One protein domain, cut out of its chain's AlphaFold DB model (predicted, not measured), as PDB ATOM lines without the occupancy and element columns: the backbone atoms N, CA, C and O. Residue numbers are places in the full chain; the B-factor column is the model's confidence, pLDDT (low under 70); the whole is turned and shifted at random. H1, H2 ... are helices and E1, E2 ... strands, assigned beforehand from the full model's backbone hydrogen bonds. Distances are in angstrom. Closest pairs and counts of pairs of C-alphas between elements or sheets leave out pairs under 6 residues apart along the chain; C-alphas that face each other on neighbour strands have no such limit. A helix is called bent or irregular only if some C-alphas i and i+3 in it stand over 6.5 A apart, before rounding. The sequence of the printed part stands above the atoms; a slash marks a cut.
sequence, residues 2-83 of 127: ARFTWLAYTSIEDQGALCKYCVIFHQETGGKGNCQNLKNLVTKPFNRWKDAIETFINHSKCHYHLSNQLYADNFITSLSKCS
ATOM      1  N   ALA A   2      58.432  36.961  22.475       72.19
ATOM      2  CA  ALA A   2      57.086  36.646  21.988       72.19
ATOM      3  C   ALA A   2      56.034  37.492  22.728       72.19
ATOM      4  O   ALA A   2      56.053  37.557  23.954       72.19
ATOM      5  N   ARG A   3      55.116  38.130  21.987       83.12
ATOM      6  CA  ARG A   3      54.092  39.045  22.533       83.12
ATOM      7  C   ARG A   3      53.060  38.349  23.432       83.12
ATOM      8  O   ARG A   3      52.564  38.965  24.367       83.12
ATOM      9  N   PHE A   4      52.763  37.076  23.168       89.25
ATOM     10  CA  PHE A   4      51.833  36.256  23.949       89.25
ATOM     11  C   PHE A   4      52.475  34.896  24.246       89.25
ATOM     12  O   PHE A   4      52.361  33.958  23.465       89.25
ATOM     13  N   THR A   5      53.188  34.782  25.367       89.81
ATOM     14  CA  THR A   5      53.939  33.564  25.745       89.81
ATOM     15  C   THR A   5      53.047  32.380  26.135       89.81
ATOM     16  O   THR A   5      53.514  31.243  26.214       89.81
ATOM     17  N   TRP A   6      51.767  32.635  26.407       91.75
ATOM     18  CA  TRP A   6      50.751  31.644  26.765       91.75
ATOM     19  C   TRP A   6      50.004  31.060  25.561       91.75
ATOM     20  O   TRP A   6      49.282  30.074  25.720       91.75
ATOM     21  N   LEU A   7      50.164  31.662  24.381       92.75
ATOM     22  CA  LEU A   7      49.482  31.248  23.165       92.75
ATOM     23  C   LEU A   7      50.169  30.010  22.578       92.75
ATOM     24  O   LEU A   7      51.381  30.010  22.360       92.75
ATOM     25  N   ALA A   8      49.390  28.972  22.313       91.69
ATOM     26  CA  ALA A   8      49.811  27.762  21.624       91.69
ATOM     27  C   ALA A   8      48.933  27.557  20.388       91.69
ATOM     28  O   ALA A   8      47.786  27.993  20.365       91.69
ATOM     29  N   TYR A   9      49.463  26.902  19.361       91.38
ATOM     30  CA  TYR A   9      48.705  26.564  18.160       91.38
ATOM     31  C   TYR A   9      48.512  25.051  18.095       91.38
ATOM     32  O   TYR A   9      49.470  24.307  18.310       91.38
ATOM     33  N   THR A  10      47.292  24.606  17.805       88.69
ATOM     34  CA  THR A  10      46.994  23.201  17.513       88.69
ATOM     35  C   THR A  10      46.690  23.033  16.031       88.69
ATOM     36  O   THR A  10      45.967  23.838  15.442       88.69
ATOM     37  N   SER A  11      47.255  21.984  15.436       86.56
ATOM     38  CA  SER A  11      46.926  21.510  14.090       86.56
ATOM     39  C   SER A  11      45.970  20.312  14.097       86.56
ATOM     40  O   SER A  11      45.577  19.843  13.031       86.56
ATOM     41  N   ILE A  12      45.629  19.800  15.282       78.06
ATOM     42  CA  ILE A  12      44.769  18.632  15.482       78.06
ATOM     43  C   ILE A  12      43.318  19.113  15.605       78.06
ATOM     44  O   ILE A  12      43.067  20.081  16.323       78.06
ATOM     45  N   GLU A  13      42.397  18.426  14.920       73.25
ATOM     46  CA  GLU A  13      40.971  18.776  14.802       73.25
ATOM     47  C   GLU A  13      40.749  20.171  14.185       73.25
ATOM     48  O   GLU A  13      41.048  20.384  13.007       73.25
ATOM     49  N   ASP A  14      40.233  21.116  14.973       75.75
ATOM     50  CA  ASP A  14      40.027  22.503  14.576       75.75
ATOM     51  C   ASP A  14      41.351  23.271  14.685       75.75
ATOM     52  O   ASP A  14      41.834  23.602  15.766       75.75
ATOM     53  N   GLN A  15      41.952  23.599  13.545       84.50
ATOM     54  CA  GLN A  15      43.178  24.392  13.514       84.50
ATOM     55  C   GLN A  15      42.961  25.776  14.142       84.50
ATOM     56  O   GLN A  15      42.078  26.535  13.727       84.50
ATOM     57  N   GLY A  16      43.793  26.150  15.113       90.19
ATOM     58  CA  GLY A  16      43.651  27.448  15.763       90.19
ATOM     59  C   GLY A  16      44.527  27.661  16.987       90.19
ATOM     60  O   GLY A  16      45.315  26.811  17.400       90.19
ATOM     61  N   ALA A  17      44.381  28.848  17.568       91.69
ATOM     62  CA  ALA A  17      45.100  29.248  18.762       91.69
ATOM     63  C   ALA A  17      44.371  28.819  20.043       91.69
ATOM     64  O   ALA A  17      43.148  28.891  20.147       91.69
ATOM     65  N   LEU A  18      45.141  28.424  21.046       91.69
ATOM     66  CA  LEU A  18      44.698  28.013  22.371       91.69
ATOM     67  C   LEU A  18      45.558  28.696  23.435       91.69
ATOM     68  O   LEU A  18      46.689  29.114  23.183       91.69
ATOM     69  N   CYS A  19      45.032  28.788  24.649       91.88
ATOM     70  CA  CYS A  19      45.784  29.249  25.803       91.88
ATOM     71  C   CYS A  19      46.240  28.059  26.640       91.88
ATOM     72  O   CYS A  19      45.423  27.396  27.274       91.88
ATOM     73  N   LYS A  20      47.554  27.828  26.710       91.62
ATOM     74  CA  LYS A  20      48.121  26.662  27.405       91.62
ATOM     75  C   LYS A  20      47.690  26.567  28.873       91.62
ATOM     76  O   LYS A  20      47.336  25.496  29.342       91.62
ATOM     77  N   TYR A  21      47.661  27.695  29.585       91.38
ATOM     78  CA  TYR A  21      47.272  27.720  30.996       91.38
ATOM     79  C   TYR A  21      45.781  27.467  31.166       91.38
ATOM     80  O   TYR A  21      45.375  26.710  32.039       91.38
ATOM     81  N   CYS A  22      44.961  28.085  30.316       89.25
ATOM     82  CA  CYS A  22      43.521  27.957  30.448       89.25
ATOM     83  C   CYS A  22      43.019  26.596  29.992       89.25
ATOM     84  O   CYS A  22      42.059  26.130  30.571       89.25
ATOM     85  N   VAL A  23      43.654  25.949  29.016       88.94
ATOM     86  CA  VAL A  23      43.299  24.580  28.616       88.94
ATOM     87  C   VAL A  23      43.607  23.584  29.738       88.94
ATOM     88  O   VAL A  23      42.784  22.727  30.030       88.94
ATOM     89  N   ILE A  24      44.767  23.705  30.391       88.44
ATOM     90  CA  ILE A  24      45.220  22.735  31.404       88.44
ATOM     91  C   ILE A  24      44.527  22.945  32.757       88.44
ATOM     92  O   ILE A  24      44.153  21.979  33.412       88.44
ATOM     93  N   PHE A  25      44.370  24.199  33.187       86.56
ATOM     94  CA  PHE A  25      43.872  24.553  34.522       86.56
ATOM     95  C   PHE A  25      42.451  25.131  34.492       86.56
ATOM     96  O   PHE A  25      42.052  25.858  35.398       86.56
ATOM     97  N   HIS A  26      41.685  24.860  33.434       78.00
ATOM     98  CA  HIS A  26      40.306  25.323  33.329       78.00
ATOM     99  C   HIS A  26      39.428  24.738  34.444       78.00
ATOM    100  O   HIS A  26      39.500  23.555  34.759       78.00
ATOM    101  N   GLN A  27      38.572  25.588  35.011       65.81
ATOM    102  CA  GLN A  27      37.427  25.170  35.816       65.81
ATOM    103  C   GLN A  27      36.206  25.094  34.905       65.81
ATOM    104  O   GLN A  27      36.020  26.022  34.117       65.81
ATOM    105  N   GLU A  28      35.381  24.047  35.032       58.91
ATOM    106  CA  GLU A  28      34.229  23.731  34.155       58.91
ATOM    107  C   GLU A  28      33.336  24.946  33.822       58.91
ATOM    108  O   GLU A  28      32.754  25.029  32.741       58.91
ATOM    109  N   THR A  29      33.306  25.945  34.703       56.56
ATOM    110  CA  THR A  29      32.527  27.177  34.581       56.56
ATOM    111  C   THR A  29      33.335  28.413  34.989       56.56
ATOM    112  O   THR A  29      34.070  28.380  35.973       56.56
ATOM    113  N   GLY A  30      33.170  29.531  34.274       57.31
ATOM    114  CA  GLY A  30      33.756  30.831  34.619       57.31
ATOM    115  C   GLY A  30      32.704  31.865  35.046       57.31
ATOM    116  O   GLY A  30      31.506  31.681  34.833       57.31
ATOM    117  N   GLY A  31      33.150  32.988  35.618       53.78
ATOM    118  CA  GLY A  31      32.290  34.123  35.995       53.78
ATOM    119  C   GLY A  31      31.658  34.027  37.394       53.78
ATOM    120  O   GLY A  31      31.719  33.000  38.065       53.78
ATOM    121  N   LYS A  32      31.056  35.132  37.864       45.66
ATOM    122  CA  LYS A  32      30.389  35.196  39.177       45.66
ATOM    123  C   LYS A  32      29.186  34.246  39.184       45.66
ATOM    124  O   LYS A  32      28.196  34.517  38.515       45.66
ATOM    125  N   GLY A  33      29.281  33.154  39.942       52.81
ATOM    126  CA  GLY A  33      28.224  32.142  40.043       52.81
ATOM    127  C   GLY A  33      28.272  31.045  38.976       52.81
ATOM    128  O   GLY A  33      27.232  30.457  38.703       52.81
ATOM    129  N   ASN A  34      29.438  30.763  38.373       53.31
ATOM    130  CA  ASN A  34      29.627  29.625  37.458       53.31
ATOM    131  C   ASN A  34      28.713  29.644  36.213       53.31
ATOM    132  O   ASN A  34      28.366  28.608  35.656       53.31
ATOM    133  N   CYS A  35      28.308  30.831  35.761       49.84
ATOM    134  CA  CYS A  35      27.288  30.997  34.723       49.84
ATOM    135  C   CYS A  35      27.841  31.353  33.332       49.84
ATOM    136  O   CYS A  35      27.066  31.496  32.386       49.84
ATOM    137  N   GLN A  36      29.160  31.522  33.174       56.56
ATOM    138  CA  GLN A  36      29.772  31.821  31.878       56.56
ATOM    139  C   GLN A  36      30.484  30.597  31.307       56.56
ATOM    140  O   GLN A  36      31.490  30.125  31.839       56.56
ATOM    141  N   ASN A  37      29.975  30.129  30.165       55.25
ATOM    142  CA  ASN A  37      30.615  29.092  29.365       55.25
ATOM    143  C   ASN A  37      31.997  29.575  28.905       55.25
ATOM    144  O   ASN A  37      32.101  30.638  28.283       55.25
ATOM    145  N   LEU A  38      33.049  28.797  29.177       61.84
ATOM    146  CA  LEU A  38      34.377  29.067  28.635       61.84
ATOM    147  C   LEU A  38      34.332  28.836  27.124       61.84
ATOM    148  O   LEU A  38      34.092  27.726  26.654       61.84
ATOM    149  N   LYS A  39      34.496  29.918  26.363       67.06
ATOM    150  CA  LYS A  39      34.414  29.904  24.899       67.06
ATOM    151  C   LYS A  39      35.807  29.656  24.290       67.06
ATOM    152  O   LYS A  39      36.568  28.793  24.721       67.06
ATOM    153  N   ASN A  40      36.126  30.431  23.262       68.56
ATOM    154  CA  ASN A  40      37.313  30.310  22.429       68.56
ATOM    155  C   ASN A  40      38.616  30.448  23.244       68.56
ATOM    156  O   ASN A  40      38.640  31.162  24.244       68.56
ATOM    157  N   LEU A  41      39.695  29.814  22.765       81.75
ATOM    158  CA  LEU A  41      41.024  29.661  23.393       81.75
ATOM    159  C   LEU A  41      41.118  28.592  24.490       81.75
ATOM    160  O   LEU A  41      42.235  28.281  24.905       81.75
ATOM    161  N   VAL A  42      39.989  28.047  24.958       82.19
ATOM    162  CA  VAL A  42      39.956  27.049  26.041       82.19
ATOM    163  C   VAL A  42      39.285  25.758  25.592       82.19
ATOM    164  O   VAL A  42      39.953  24.741  25.471       82.19
ATOM    165  N   THR A  43      37.984  25.801  25.297       80.19
ATOM    166  CA  THR A  43      37.229  24.622  24.836       80.19
ATOM    167  C   THR A  43      37.300  24.447  23.326       80.19
ATOM    168  O   THR A  43      37.230  23.330  22.829       80.19
ATOM    169  N   LYS A  44      37.444  25.556  22.589       84.50
ATOM    170  CA  LYS A  44      37.593  25.561  21.132       84.50
ATOM    171  C   LYS A  44      38.784  26.410  20.690       84.50
ATOM    172  O   LYS A  44      38.951  27.526  21.207       84.50
ATOM    173  N   PRO A  45      39.571  25.941  19.711       87.25
ATOM    174  CA  PRO A  45      40.632  26.723  19.093       87.25
ATOM    175  C   PRO A  45      40.092  28.010  18.458       87.25
ATOM    176  O   PRO A  45      39.045  28.041  17.812       87.25
ATOM    177  N   PHE A  46      40.799  29.114  18.668       88.81
ATOM    178  CA  PHE A  46      40.482  30.401  18.066       88.81
ATOM    179  C   PHE A  46      41.051  30.468  16.644       88.81
ATOM    180  O   PHE A  46      42.263  30.389  16.456       88.81
ATOM    181  N   ASN A  47      40.183  30.669  15.654       88.38
ATOM    182  CA  ASN A  47      40.538  30.705  14.229       88.38
ATOM    183  C   ASN A  47      40.135  32.015  13.516       88.38
ATOM    184  O   ASN A  47      40.389  32.185  12.325       88.38
ATOM    185  N   ARG A  48      39.523  32.974  14.228       88.25
ATOM    186  CA  ARG A  48      39.077  34.261  13.663       88.25
ATOM    187  C   ARG A  48      40.181  35.316  13.716       88.25
ATOM    188  O   ARG A  48      40.156  36.220  14.544       88.25
ATOM    189  N   TRP A  49      41.138  35.228  12.799       89.31
ATOM    190  CA  TRP A  49      42.360  36.042  12.842       89.31
ATOM    191  C   TRP A  49      42.152  37.560  12.754       89.31
ATOM    192  O   TRP A  49      42.961  38.306  13.300       89.31
ATOM    193  N   LYS A  50      41.050  38.015  12.145       90.75
ATOM    194  CA  LYS A  50      40.704  39.443  12.037       90.75
ATOM    195  C   LYS A  50      40.617  40.163  13.390       90.75
ATOM    196  O   LYS A  50      41.052  41.303  13.493       90.75
ATOM    197  N   ASP A  51      40.159  39.464  14.429       88.62
ATOM    198  CA  ASP A  51      39.933  40.028  15.766       88.62
ATOM    199  C   ASP A  51      40.965  39.488  16.782       88.62
ATOM    200  O   ASP A  51      40.791  39.604  17.998       88.62
ATOM    201  N   ALA A  52      42.038  38.843  16.302       88.56
ATOM    202  CA  ALA A  52      42.970  38.080  17.134       88.56
ATOM    203  C   ALA A  52      43.672  38.944  18.181       88.56
ATOM    204  O   ALA A  52      43.696  38.596  19.357       88.56
ATOM    205  N   ILE A  53      44.233  40.081  17.763       91.00
ATOM    206  CA  ILE A  53      45.043  40.931  18.643       91.00
ATOM    207  C   ILE A  53      44.199  41.456  19.805       91.00
ATOM    208  O   ILE A  53      44.613  41.346  20.958       91.00
ATOM    209  N   GLU A  54      43.014  41.991  19.511       91.00
ATOM    210  CA  GLU A  54      42.089  42.490  20.528       91.00
ATOM    211  C   GLU A  54      41.637  41.361  21.459       91.00
ATOM    212  O   GLU A  54      41.718  41.492  22.682       91.00
ATOM    213  N   THR A  55      41.260  40.212  20.891       89.56
ATOM    214  CA  THR A  55      40.843  39.038  21.666       89.56
ATOM    215  C   THR A  55      41.949  38.568  22.609       89.56
ATOM    216  O   THR A  55      41.678  38.281  23.773       89.56
ATOM    217  N   PHE A  56      43.203  38.516  22.157       91.12
ATOM    218  CA  PHE A  56      44.330  38.060  22.975       91.12
ATOM    219  C   PHE A  56      44.685  39.063  24.073       91.12
ATOM    220  O   PHE A  56      44.974  38.661  25.200       91.12
ATOM    221  N   ILE A  57      44.614  40.365  23.785       91.31
ATOM    222  CA  ILE A  57      44.804  41.409  24.799       91.31
ATOM    223  C   ILE A  57      43.716  41.299  25.869       91.31
ATOM    224  O   ILE A  57      44.035  41.262  27.058       91.31
ATOM    225  N   ASN A  58      42.452  41.178  25.471       89.75
ATOM    226  CA  ASN A  58      41.337  41.043  26.406       89.75
ATOM    227  C   ASN A  58      41.432  39.745  27.222       89.75
ATOM    228  O   ASN A  58      41.237  39.768  28.437       89.75
ATOM    229  N   HIS A  59      41.815  38.633  26.590       89.50
ATOM    230  CA  HIS A  59      42.050  37.356  27.266       89.50
ATOM    231  C   HIS A  59      43.155  37.459  28.320       89.50
ATOM    232  O   HIS A  59      42.950  37.029  29.450       89.50
ATOM    233  N   SER A  60      44.291  38.086  27.990       89.88
ATOM    234  CA  SER A  60      45.424  38.236  28.917       89.88
ATOM    235  C   SER A  60      45.091  39.024  30.188       89.88
ATOM    236  O   SER A  60      45.732  38.837  31.216       89.88
ATOM    237  N   LYS A  61      44.066  39.884  30.134       89.25
ATOM    238  CA  LYS A  61      43.581  40.674  31.274       89.25
ATOM    239  C   LYS A  61      42.444  39.994  32.033       89.25
ATOM    240  O   LYS A  61      42.003  40.504  33.060       89.25
ATOM    241  N   CYS A  62      41.916  38.887  31.518       86.12
ATOM    242  CA  CYS A  62      40.755  38.251  32.109       86.12
ATOM    243  C   CYS A  62      41.125  37.517  33.401       86.12
ATOM    244  O   CYS A  62      42.152  36.844  33.474       86.12
ATOM    245  N   HIS A  63      40.257  37.598  34.412       83.88
ATOM    246  CA  HIS A  63      40.528  37.038  35.736       83.88
ATOM    247  C   HIS A  63      40.841  35.537  35.691       83.88
ATOM    248  O   HIS A  63      41.804  35.102  36.309       83.88
ATOM    249  N   TYR A  64      40.087  34.749  34.915       83.62
ATOM    250  CA  TYR A  64      40.336  33.306  34.825       83.62
ATOM    251  C   TYR A  64      41.715  32.990  34.231       83.62
ATOM    252  O   TYR A  64      42.367  32.052  34.674       83.62
ATOM    253  N   HIS A  65      42.190  33.783  33.262       89.00
ATOM    254  CA  HIS A  65      43.523  33.611  32.695       89.00
ATOM    255  C   HIS A  65      44.595  33.850  33.757       89.00
ATOM    256  O   HIS A  65      45.487  33.023  33.924       89.00
ATOM    257  N   LEU A  66      44.466  34.947  34.505       90.06
ATOM    258  CA  LEU A  66      45.393  35.309  35.575       90.06
ATOM    259  C   LEU A  66      45.401  34.262  36.699       90.06
ATOM    260  O   LEU A  66      46.469  33.871  37.162       90.06
ATOM    261  N   SER A  67      44.231  33.752  37.098       89.25
ATOM    262  CA  SER A  67      44.128  32.663  38.078       89.25
ATOM    263  C   SER A  67      44.783  31.377  37.571       89.25
ATOM    264  O   SER A  67      45.566  30.767  38.290       89.25
ATOM    265  N   ASN A  68      44.530  30.992  36.319       89.81
ATOM    266  CA  ASN A  68      45.101  29.780  35.726       89.81
ATOM    267  C   ASN A  68      46.610  29.886  35.519       89.81
ATOM    268  O   ASN A  68      47.326  28.898  35.675       89.81
ATOM    269  N   GLN A  69      47.107  31.082  35.211       91.88
ATOM    270  CA  GLN A  69      48.536  31.351  35.181       91.88
ATOM    271  C   GLN A  69      49.151  31.196  36.579       91.88
ATOM    272  O   GLN A  69      50.154  30.503  36.715       91.88
ATOM    273  N   LEU A  70      48.514  31.737  37.621       92.50
ATOM    274  CA  LEU A  70      48.965  31.551  39.003       92.50
ATOM    275  C   LEU A  70      48.964  30.068  39.414       92.50
ATOM    276  O   LEU A  70      49.903  29.610  40.061       92.50
ATOM    277  N   TYR A  71      47.946  29.295  39.026       91.00
ATOM    278  CA  TYR A  71      47.922  27.849  39.269       91.00
ATOM    279  C   TYR A  71      49.059  27.125  38.553       91.00
ATOM    280  O   TYR A  71      49.694  26.263  39.159       91.00
ATOM    281  N   ALA A  72      49.361  27.500  37.309       92.38
ATOM    282  CA  ALA A  72      50.486  26.942  36.570       92.38
ATOM    283  C   ALA A  72      51.830  27.254  37.250       92.38
ATOM    284  O   ALA A  72      52.648  26.353  37.436       92.38
ATOM    285  N   ASP A  73      52.035  28.499  37.677       92.62
ATOM    286  CA  ASP A  73      53.257  28.927  38.362       92.62
ATOM    287  C   ASP A  73      53.425  28.198  39.703       92.62
ATOM    288  O   ASP A  73      54.507  27.693  40.023       92.62
ATOM    289  N   ASN A  74      52.334  28.052  40.460       92.31
ATOM    290  CA  ASN A  74      52.312  27.275  41.696       92.31
ATOM    291  C   ASN A  74      52.595  25.792  41.439       92.31
ATOM    292  O   ASN A  74      53.383  25.192  42.163       92.31
ATOM    293  N   PHE A  75      52.014  25.207  40.391       90.62
ATOM    294  CA  PHE A  75      52.248  23.814  40.019       90.62
ATOM    295  C   PHE A  75      53.722  23.559  39.678       90.62
ATOM    296  O   PHE A  75      54.321  22.627  40.211       90.62
ATOM    297  N   ILE A  76      54.338  24.415  38.857       90.19
ATOM    298  CA  ILE A  76      55.764  24.318  38.503       90.19
ATOM    299  C   ILE A  76      56.644  24.494  39.749       90.19
ATOM    300  O   ILE A  76      57.618  23.763  39.953       90.19
ATOM    301  N   THR A  77      56.288  25.439  40.617       90.25
ATOM    302  CA  THR A  77      56.997  25.677  41.879       90.25
ATOM    303  C   THR A  77      56.913  24.464  42.804       90.25
ATOM    304  O   THR A  77      57.922  24.054  43.374       90.25
ATOM    305  N   SER A  78      55.743  23.844  42.930       86.12
ATOM    306  CA  SER A  78      55.570  22.629  43.725       86.12
ATOM    307  C   SER A  78      56.314  21.445  43.117       86.12
ATOM    308  O   SER A  78      56.986  20.725  43.844       86.12
ATOM    309  N   LEU A  79      56.285  21.273  41.794       84.06
ATOM    310  CA  LEU A  79      56.990  20.182  41.119       84.06
ATOM    311  C   LEU A  79      58.519  20.299  41.243       84.06
ATOM    312  O   LEU A  79      59.211  19.291  41.339       84.06
ATOM    313  N   SER A  80      59.054  21.521  41.244       82.31
ATOM    314  CA  SER A  80      60.497  21.756  41.397       82.31
ATOM    315  C   SER A  80      60.982  21.618  42.842       82.31
ATOM    316  O   SER A  80      62.106  21.170  43.064       82.31
ATOM    317  N   LYS A  81      60.153  21.983  43.827       74.62
ATOM    318  CA  LYS A  81      60.496  21.900  45.257       74.62
ATOM    319  C   LYS A  81      60.242  20.522  45.860       74.62
ATOM    320  O   LYS A  81      60.963  20.114  46.767       74.62
ATOM    321  N   CYS A  82      59.225  19.809  45.389       65.06
ATOM    322  CA  CYS A  82      58.834  18.515  45.926       65.06
ATOM    323  C   CYS A  82      59.413  17.386  45.069       65.06
ATOM    324  O   CYS A  82      59.067  17.226  43.902       65.06
ATOM    325  N   SER A  83      60.258  16.547  45.670       67.81
ATOM    326  CA  SER A  83      60.617  15.261  45.071       67.81
ATOM    327  C   SER A  83      59.403  14.322  45.061       67.81
ATOM    328  O   SER A  83      58.434  14.533  45.792       67.81
TER     329      SER A  83
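What this domain is: This is residues 2 to 83 of the 127 residues of an uncharacterized protein of Araneus ventricosus (UniProt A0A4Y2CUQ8). A small hairpin of two short strands, E1 and E2, is followed with no residue between by the short helix H1, which lies nearest the middle of the domain; helices H2 and H3 make a corner, with H2 near strand E2 and residues 64 to 72 of H3 packed on H1. Residues 74 to 83, of which 74 to 81 belong to H3, stick out as an arm, and residues 25 to 48 make a long loop between H1 and H2. The printed part has 82 residues, with two named strands and then three named helices in the order E1, E2, H1, H2, H3; the sheet E1 - E2 is antiparallel and the class is mostly helix. The whole is compact, with a radius of gyration of the C-alphas of 13.6 A and spans of 44 by 32 by 24 A.

How they stand to each other: E1, residues 7 to 10, and E2, residues 16 to 19, form a hairpin of antiparallel neighbours, 137 degrees between their directions. N 8 and O 18 are 2.8 A apart and N 10 and O 16 are 3.0 A apart, both within hydrogen-bond range. The C-alphas of Tyr 9 and Ala 17 face each other at 4.5 A. H1, residues 20 to 24, follows E2 through a tight link with no residue between them. H1 touches H3, residues 63 to 81, with residues 64 to 72 of H3 alone; the closest C-alphas are those of Tyr 21 and Asn 68, 5.6 A apart. H2, residues 49 to 60, and E2 are near each other, with 7 pairs of C-alphas within 10 A. H2 and H3 are close but not clearly touching, with the C-alphas of His 59 and His 65 closest at 6.8 A. Their lines stand at a steep tilt of 65 degrees, and they run the same way. H1 and H2 are apart; E2 and H3 are only just apart, their closest C-alphas 8.5 A from each other. Every O i to N i+4 pair is within hydrogen-bond range in H1 and H3, and 6 of 8 are in H2.

Where its parts are: E1 begins at C-alpha 7, (49.482, 31.248, 23.165), and is 10.1 A long; E2 is 10.4 A long. H1 is 6.3 A long. H2 begins at C-alpha 49, (42.360, 36.042, 12.842), and is 16.5 A long; it is irregular, with C-alphas 50 and 53 8.0 A apart. H3, 26.8 A long, ends at C-alpha 81, (60.496, 21.900, 45.257).

The domain as a whole: The C-alphas of Lys 50 and Ser 83 are the two farthest apart, at 45.5 A. The printed part has no cut. The link from H1 to H2, 24 residues, is long; the links E1 to E2, E2 to H1 and H2 to H3 are tight. The mean pLDDT of the printed part is 81.9, and residues 27 to 40 and 82 to 83 are under 70.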